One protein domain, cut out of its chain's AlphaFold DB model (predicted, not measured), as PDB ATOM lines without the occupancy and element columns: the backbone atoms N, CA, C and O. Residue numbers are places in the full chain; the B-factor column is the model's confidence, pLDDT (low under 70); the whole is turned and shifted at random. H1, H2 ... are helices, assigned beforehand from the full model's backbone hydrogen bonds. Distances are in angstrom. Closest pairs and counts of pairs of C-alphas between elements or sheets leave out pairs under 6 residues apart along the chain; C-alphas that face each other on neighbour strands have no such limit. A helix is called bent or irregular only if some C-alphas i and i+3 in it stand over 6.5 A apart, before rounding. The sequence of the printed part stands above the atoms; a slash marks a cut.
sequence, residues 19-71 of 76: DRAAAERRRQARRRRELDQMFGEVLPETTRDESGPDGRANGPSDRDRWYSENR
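Overview. This is residues 19 to 71 of the 76 residues of an uncharacterized protein of Nakamurella flava (UniProt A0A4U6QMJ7). A long helix, H1, and a shorter one, H2, stand at opposite ends of a stretched chain, joined by a winding link that bows to one side between them. The helices do not come together, and there is no packed core. The printed part has 53 residues with two named helices, H1 then H2, and no named strand; the class is all helix. The whole is extended, with a radius of gyration of the C-alphas of 18.3 A, and its outline is elongated, spanning 52 by 27 by 17 A.

Arrangement. From the first printed residue the backbone runs through H1, residues 19 to 39, then through a long link of 19 residues, 40 to 58, and on into H2, residues 59 to 69. H1 and H2 are apart, with no C-alpha of the one within 8 A of the other. Residues 19 to 32, 34 to 40, 42 to 56 and 58 to 64 stand free. In both H1 and H2 every O i to N i+4 pair is within hydrogen-bond range.

Along the chain. H1 begins at C-alpha 19, (-157.248, -72.497, -150.714), and ends at C-alpha 39, (-155.374, -93.337, -172.572), 30.3 A from first to last C-alpha. H2 is 15.5 A long between the C-alphas of Gly 59 and Glu 69, the latter at (-138.220, -117.983, -170.911). Neither helix is bent.

Size, cuts and confidence. The two C-alphas farthest apart, those of Asp 19 and Glu 69, are 53.3 A apart. The printed part has no cut. The C-alphas of residues 40 to 58 lie 9 to 18 A from the mean of the C-alphas. The mean pLDDT of the printed part is 78.6; it is under 70 at residue 48 and residues 51 to 62.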
ATOM      1  N   ASP A  19    -158.377 -72.443-149.790       76.81
ATOM      2  CA  ASP A  19    -157.248 -72.497-150.714       76.81
ATOM      3  C   ASP A  19    -156.695 -73.922-150.913       76.81
ATOM      4  O   ASP A  19    -156.384 -74.323-152.039       76.81
ATOM      5  N   ARG A  20    -156.679 -74.760-149.864       81.38
ATOM      6  CA  ARG A  20    -156.242 -76.164-149.981       81.38
ATOM      7  C   ARG A  20    -157.191 -76.969-150.861       81.38
ATOM      8  O   ARG A  20    -156.743 -77.670-151.769       81.38
ATOM      9  N   ALA A  21    -158.496 -76.793-150.659       85.31
ATOM     10  CA  ALA A  21    -159.516 -77.434-151.484       85.31
ATOM     11  C   ALA A  21    -159.433 -76.974-152.954       85.31
ATOM     12  O   ALA A  21    -159.609 -77.767-153.880       85.31
ATOM     13  N   ALA A  22    -159.126 -75.695-153.199       87.19
ATOM     14  CA  ALA A  22    -158.902 -75.189-154.551       87.19
ATOM     15  C   ALA A  22    -157.633 -75.776-155.196       87.19
ATOM     16  O   ALA A  22    -157.647 -76.120-156.383       87.19
ATOM     17  N   ALA A  23    -156.547 -75.926-154.434       90.12
ATOM     18  CA  ALA A  23    -155.314 -76.553-154.899       90.12
ATOM     19  C   ALA A  23    -155.515 -78.036-155.257       90.12
ATOM     20  O   ALA A  23    -155.017 -78.491-156.290       90.12
ATOM     21  N   GLU A  24    -156.287 -78.771-154.459       92.56
ATOM     22  CA  GLU A  24    -156.606 -80.178-154.706       92.56
ATOM     23  C   GLU A  24    -157.424 -80.368-155.991       92.56
ATOM     24  O   GLU A  24    -157.031 -81.148-156.862       92.56
ATOM     25  N   ARG A  25    -158.475 -79.560-156.192       93.25
ATOM     26  CA  ARG A  25    -159.265 -79.575-157.437       93.25
ATOM     27  C   ARG A  25    -158.403 -79.316-158.676       93.25
ATOM     28  O   ARG A  25    -158.559 -79.986-159.697       93.25
ATOM     29  N   ARG A  26    -157.451 -78.378-158.593       94.06
ATOM     30  CA  ARG A  26    -156.501 -78.098-159.687       94.06
ATOM     31  C   ARG A  26    -155.581 -79.289-159.968       94.06
ATOM     32  O   ARG A  26    -155.320 -79.579-161.135       94.06
ATOM     33  N   ARG A  27    -155.095 -79.985-158.933       94.44
ATOM     34  CA  ARG A  27    -154.279 -81.204-159.091       94.44
ATOM     35  C   ARG A  27    -155.078 -82.329-159.744       94.44
ATOM     36  O   ARG A  27    -154.584 -82.948-160.682       94.44
ATOM     37  N   GLN A  28    -156.319 -82.540-159.311       91.94
ATOM     38  CA  GLN A  28    -157.203 -83.553-159.884       91.94
ATOM     39  C   GLN A  28    -157.497 -83.278-161.366       91.94
ATOM     40  O   GLN A  28    -157.414 -84.192-162.186       91.94
ATOM     41  N   ALA A  29    -157.759 -82.018-161.730       93.25
ATOM     42  CA  ALA A  29    -157.983 -81.620-163.119       93.25
ATOM     43  C   ALA A  29    -156.746 -81.843-164.009       93.25
ATOM     44  O   ALA A  29    -156.885 -82.280-165.149       93.25
ATOM     45  N   ARG A  30    -155.532 -81.582-163.499       94.31
ATOM     46  CA  ARG A  30    -154.279 -81.876-164.219       94.31
ATOM     47  C   ARG A  30    -154.088 -83.373-164.428       94.31
ATOM     48  O   ARG A  30    -153.901 -83.794-165.562       94.31
ATOM     49  N   ARG A  31    -154.253 -84.166-163.367       92.06
ATOM     50  CA  ARG A  31    -154.171 -85.629-163.440       92.06
ATOM     51  C   ARG A  31    -155.162 -86.197-164.453       92.06
ATOM     52  O   ARG A  31    -154.814 -87.102-165.196       92.06
ATOM     53  N   ARG A  32    -156.391 -85.669-164.501       86.88
ATOM     54  CA  ARG A  32    -157.390 -86.122-165.475       86.88
ATOM     55  C   ARG A  32    -156.932 -85.867-166.913       86.88
ATOM     56  O   ARG A  32    -156.951 -86.796-167.702       86.88
ATOM     57  N   ARG A  33    -156.432 -84.664-167.210       89.00
ATOM     58  CA  ARG A  33    -155.890 -84.320-168.538       89.00
ATOM     59  C   ARG A  33    -154.693 -85.185-168.936       89.00
ATOM     60  O   ARG A  33    -154.587 -85.569-170.090       89.00
ATOM     61  N   GLU A  34    -153.800 -85.481-167.994       90.50
ATOM     62  CA  GLU A  34    -152.653 -86.369-168.228       90.50
ATOM     63  C   GLU A  34    -153.106 -87.796-168.561       90.50
ATOM     64  O   GLU A  34    -152.579 -88.410-169.484       90.50
ATOM     65  N   LEU A  35    -154.107 -88.313-167.842       87.19
ATOM     66  CA  LEU A  35    -154.689 -89.625-168.126       87.19
ATOM     67  C   LEU A  35    -155.398 -89.646-169.481       87.19
ATOM     68  O   LEU A  35    -155.168 -90.572-170.245       87.19
ATOM     69  N   ASP A  36    -156.193 -88.626-169.801       86.69
ATOM     70  CA  ASP A  36    -156.887 -88.542-171.090       86.69
ATOM     71  C   ASP A  36    -155.876 -88.400-172.253       86.69
ATOM     72  O   ASP A  36    -156.097 -88.924-173.340       86.69
ATOM     73  N   GLN A  37    -154.715 -87.771-172.032       86.25
ATOM     74  CA  GLN A  37    -153.625 -87.734-173.015       86.25
ATOM     75  C   GLN A  37    -152.941 -89.100-173.203       86.25
ATOM     76  O   GLN A  37    -152.516 -89.415-174.311       86.25
ATOM     77  N   MET A  38    -152.813 -89.899-172.137       85.00
ATOM     78  CA  MET A  38    -152.185 -91.226-172.191       85.00
ATOM     79  C   MET A  38    -153.123 -92.317-172.717       85.00
ATOM     80  O   MET A  38    -152.682 -93.198-173.449       85.00
ATOM     81  N   PHE A  39    -154.395 -92.277-172.322       83.50
ATOM     82  CA  PHE A  39    -155.374 -93.337-172.572       83.50
ATOM     83  C   PHE A  39    -156.447 -92.948-173.595       83.50
ATOM     84  O   PHE A  39    -157.167 -93.822-174.068       83.50
ATOM     85  N   GLY A  40    -156.529 -91.670-173.974       83.56
ATOM     86  CA  GLY A  40    -157.602 -91.138-174.807       83.56
ATOM     87  C   GLY A  40    -158.857 -90.782-174.006       83.56
ATOM     88  O   GLY A  40    -158.956 -91.019-172.803       83.56
ATOM     89  N   GLU A  41    -159.836 -90.192-174.693       76.69
ATOM     90  CA  GLU A  41    -161.139 -89.821-174.114       76.69
ATOM     91  C   GLU A  41    -162.092 -91.022-173.992       76.69
ATOM     92  O   GLU A  41    -163.018 -91.016-173.179       76.69
ATOM     93  N   VAL A  42    -161.855 -92.054-174.806       79.31
ATOM     94  CA  VAL A  42    -162.666 -93.268-174.870       79.31
ATOM     95  C   VAL A  42    -162.031 -94.320-173.975       79.31
ATOM     96  O   VAL A  42    -160.928 -94.797-174.236       79.31
ATOM     97  N   LEU A  43    -162.737 -94.686-172.906       71.44
ATOM     98  CA  LEU A  43    -162.381 -95.864-172.125       71.44
ATOM     99  C   LEU A  43    -162.625 -97.120-172.972       71.44
ATOM    100  O   LEU A  43    -163.582 -97.135-173.749       71.44
ATOM    101  N   PRO A  44    -161.796 -98.167-172.826       73.75
ATOM    102  CA  PRO A  44    -162.054 -99.434-173.493       73.75
ATOM    103  C   PRO A  44    -163.469 -99.921-173.164       73.75
ATOM    104  O   PRO A  44    -163.912 -99.830-172.019       73.75
ATOM    105  N   GLU A  45    -164.166-100.432-174.183       79.44
ATOM    106  CA  GLU A  45    -165.519-100.999-174.053       79.44
ATOM    107  C   GLU A  45    -165.543-102.203-173.105       79.44
ATOM    108  O   GLU A  45    -166.575-102.526-172.528       79.44
ATOM    109  N   THR A  46    -164.384-102.838-172.939       79.38
ATOM    110  CA  THR A  46    -164.154-103.980-172.063       79.38
ATOM    111  C   THR A  46    -163.558-103.513-170.740       79.38
ATOM    112  O   THR A  46    -162.546-102.800-170.707       79.38
ATOM    113  N   THR A  47    -164.149-103.941-169.626       71.56
ATOM    114  CA  THR A  47    -163.591-103.664-168.300       71.56
ATOM    115  C   THR A  47    -162.355-104.533-168.028       71.56
ATOM    116  O   THR A  47    -162.085-105.545-168.678       71.56
ATOM    117  N   ARG A  48    -161.529-104.135-167.053       69.88
ATOM    118  CA  ARG A  48    -160.285-104.846-166.693       69.88
ATOM    119  C   ARG A  48    -160.521-106.306-166.269       69.88
ATOM    120  O   ARG A  48    -159.582-107.095-166.329       69.88
ATOM    121  N   ASP A  49    -161.701-106.616-165.748       70.44
ATOM    122  CA  ASP A  49    -162.127-107.952-165.324       70.44
ATOM    123  C   ASP A  49    -162.622-108.824-166.487       70.44
ATOM    124  O   ASP A  49    -162.417-110.035-166.452       70.44
ATOM    125  N   GLU A  50    -163.185-108.216-167.533       70.19
ATOM    126  CA  GLU A  50    -163.569-108.877-168.790       70.19
ATOM    127  C   GLU A  50    -162.381-109.068-169.743       70.19
ATOM    128  O   GLU A  50    -162.387-109.957-170.595       70.19
ATOM    129  N   SER A  51    -161.341-108.243-169.580       68.44
ATOM    130  CA  SER A  51    -160.025-108.473-170.167       68.44
ATOM    131  C   SER A  51    -159.465-109.749-169.543       68.44
ATOM    132  O   SER A  51    -158.905-109.725-168.442       68.44
ATOM    133  N   GLY A  52    -159.698-110.872-170.218       60.62
ATOM    134  CA  GLY A  52    -159.304-112.184-169.753       60.62
ATOM    135  C   GLY A  52    -157.802-112.275-169.456       60.62
ATOM    136  O   GLY A  52    -156.986-111.410-169.808       60.62
ATOM    137  N   PRO A  53    -157.386-113.335-168.761       56.25
ATOM    138  CA  PRO A  53    -155.993-113.523-168.387       56.25
ATOM    139  C   PRO A  53    -155.067-113.843-169.582       56.25
ATOM    140  O   PRO A  53    -153.858-113.965-169.423       56.25
ATOM    141  N   ASP A  54    -155.583-113.882-170.806       56.16
ATOM    142  CA  ASP A  54    -154.803-113.764-172.042       56.16
ATOM    143  C   ASP A  54    -153.996-112.447-172.126       56.16
ATOM    144  O   ASP A  54    -152.952-112.413-172.775       56.16
ATOM    145  N   GLY A  55    -154.387-111.401-171.381       54.19
ATOM    146  CA  GLY A  55    -153.588-110.181-171.178       54.19
ATOM    147  C   GLY A  55    -152.703-110.167-169.917       54.19
ATOM    148  O   GLY A  55    -151.942-109.219-169.703       54.19
ATOM    149  N   ARG A  56    -152.790-111.176-169.042       58.28
ATOM    150  CA  ARG A  56    -151.993-111.288-167.807       58.28
ATOM    151  C   ARG A  56    -151.665-112.744-167.534       58.28
ATOM    152  O   ARG A  56    -152.538-113.451-167.052       58.28
ATOM    153  N   ALA A  57    -150.399-113.121-167.753       55.88
ATOM    154  CA  ALA A  57    -149.801-114.412-167.394       55.88
ATOM    155  C   ALA A  57    -150.626-115.175-166.336       55.88
ATOM    156  O   ALA A  57    -150.711-114.766-165.172       55.88
ATOM    157  N   ASN A  58    -151.298-116.223-166.811       58.16
ATOM    158  CA  ASN A  58    -152.320-117.020-166.144       58.16
ATOM    159  C   ASN A  58    -151.719-117.774-164.929       58.16
ATOM    160  O   ASN A  58    -151.285-118.918-164.988       58.16
ATOM    161  N   GLY A  59    -151.670-117.109-163.774       60.25
ATOM    162  CA  GLY A  59    -151.270-117.709-162.496       60.25
ATOM    163  C   GLY A  59    -149.755-117.757-162.224       60.25
ATOM    164  O   GLY A  59    -148.945-117.385-163.076       60.25
ATOM    165  N   PRO A  60    -149.350-118.185-161.008       60.78
ATOM    166  CA  PRO A  60    -147.942-118.242-160.599       60.78
ATOM    167  C   PRO A  60    -147.077-119.026-161.592       60.78
ATOM    168  O   PRO A  60    -146.007-118.562-161.960       60.78
ATOM    169  N   SER A  61    -147.597-120.141-162.121       66.62
ATOM    170  CA  SER A  61    -146.897-120.958-163.119       66.62
ATOM    171  C   SER A  61    -146.630-120.248-164.440       66.62
ATOM    172  O   SER A  61    -145.562-120.455-165.006       66.62
ATOM    173  N   ASP A  62    -147.539-119.410-164.935       68.69
ATOM    174  CA  ASP A  62    -147.311-118.708-166.201       68.69
ATOM    175  C   ASP A  62    -146.404-117.495-166.026       68.69
ATOM    176  O   ASP A  62    -145.638-117.157-166.928       68.69
ATOM    177  N   ARG A  63    -146.420-116.881-164.838       74.56
ATOM    178  CA  ARG A  63    -145.426-115.870-164.469       74.56
ATOM    179  C   ARG A  63    -144.028-116.483-164.381       74.56
ATOM    180  O   ARG A  63    -143.093-115.919-164.946       74.56
ATOM    181  N   ASP A  64    -143.892-117.619-163.703       80.62
ATOM    182  CA  ASP A  64    -142.612-118.315-163.537       80.62
ATOM    183  C   ASP A  64    -142.095-118.863-164.874       80.62
ATOM    184  O   ASP A  64    -140.898-118.784-165.164       80.62
ATOM    185  N   ARG A  65    -143.003-119.352-165.728       82.81
ATOM    186  CA  ARG A  65    -142.700-119.778-167.098       82.81
ATOM    187  C   ARG A  65    -142.200-118.611-167.945       82.81
ATOM    188  O   ARG A  65    -141.105-118.699-168.488       82.81
ATOM    189  N   TRP A  66    -142.937-117.500-167.979       84.31
ATOM    190  CA  TRP A  66    -142.517-116.299-168.705       84.31
ATOM    191  C   TRP A  66    -141.158-115.786-168.217       84.31
ATOM    192  O   TRP A  66    -140.288-115.466-169.026       84.31
ATOM    193  N   TYR A  67    -140.950-115.747-166.899       82.38
ATOM    194  CA  TYR A  67    -139.687-115.310-166.307       82.38
ATOM    195  C   TYR A  67    -138.523-116.228-166.694       82.38
ATOM    196  O   TYR A  67    -137.443-115.742-167.019       82.38
ATOM    197  N   SER A  68    -138.746-117.544-166.713       84.31
ATOM    198  CA  SER A  68    -137.732-118.521-167.124       84.31
ATOM    199  C   SER A  68    -137.387-118.403-168.612       84.31
ATOM    200  O   SER A  68    -136.216-118.476-168.975       84.31
ATOM    201  N   GLU A  69    -138.384-118.163-169.462       88.38
ATOM    202  CA  GLU A  69    -138.220-117.983-170.911       88.38
ATOM    203  C   GLU A  69    -137.547-116.653-171.286       88.38
ATOM    204  O   GLU A  69    -136.935-116.553-172.348       88.38
ATOM    205  N   ASN A  70    -137.627-115.636-170.421       90.69
ATOM    206  CA  ASN A  70    -137.122-114.283-170.690       90.69
ATOM    207  C   ASN A  70    -135.949-113.874-169.781       90.69
ATOM    208  O   ASN A  70    -135.558-112.703-169.760       90.69
ATOM    209  N   ARG A  71    -135.367-114.807-169.017       88.25
ATOM    210  CA  ARG A  71    -134.247-114.505-168.115       88.25
ATOM    211  C   ARG A  71    -132.993-114.133-168.927       88.25
ATOM    212  O   ARG A  71    -132.560-114.922-169.768       88.25
TER     213      ARG A  71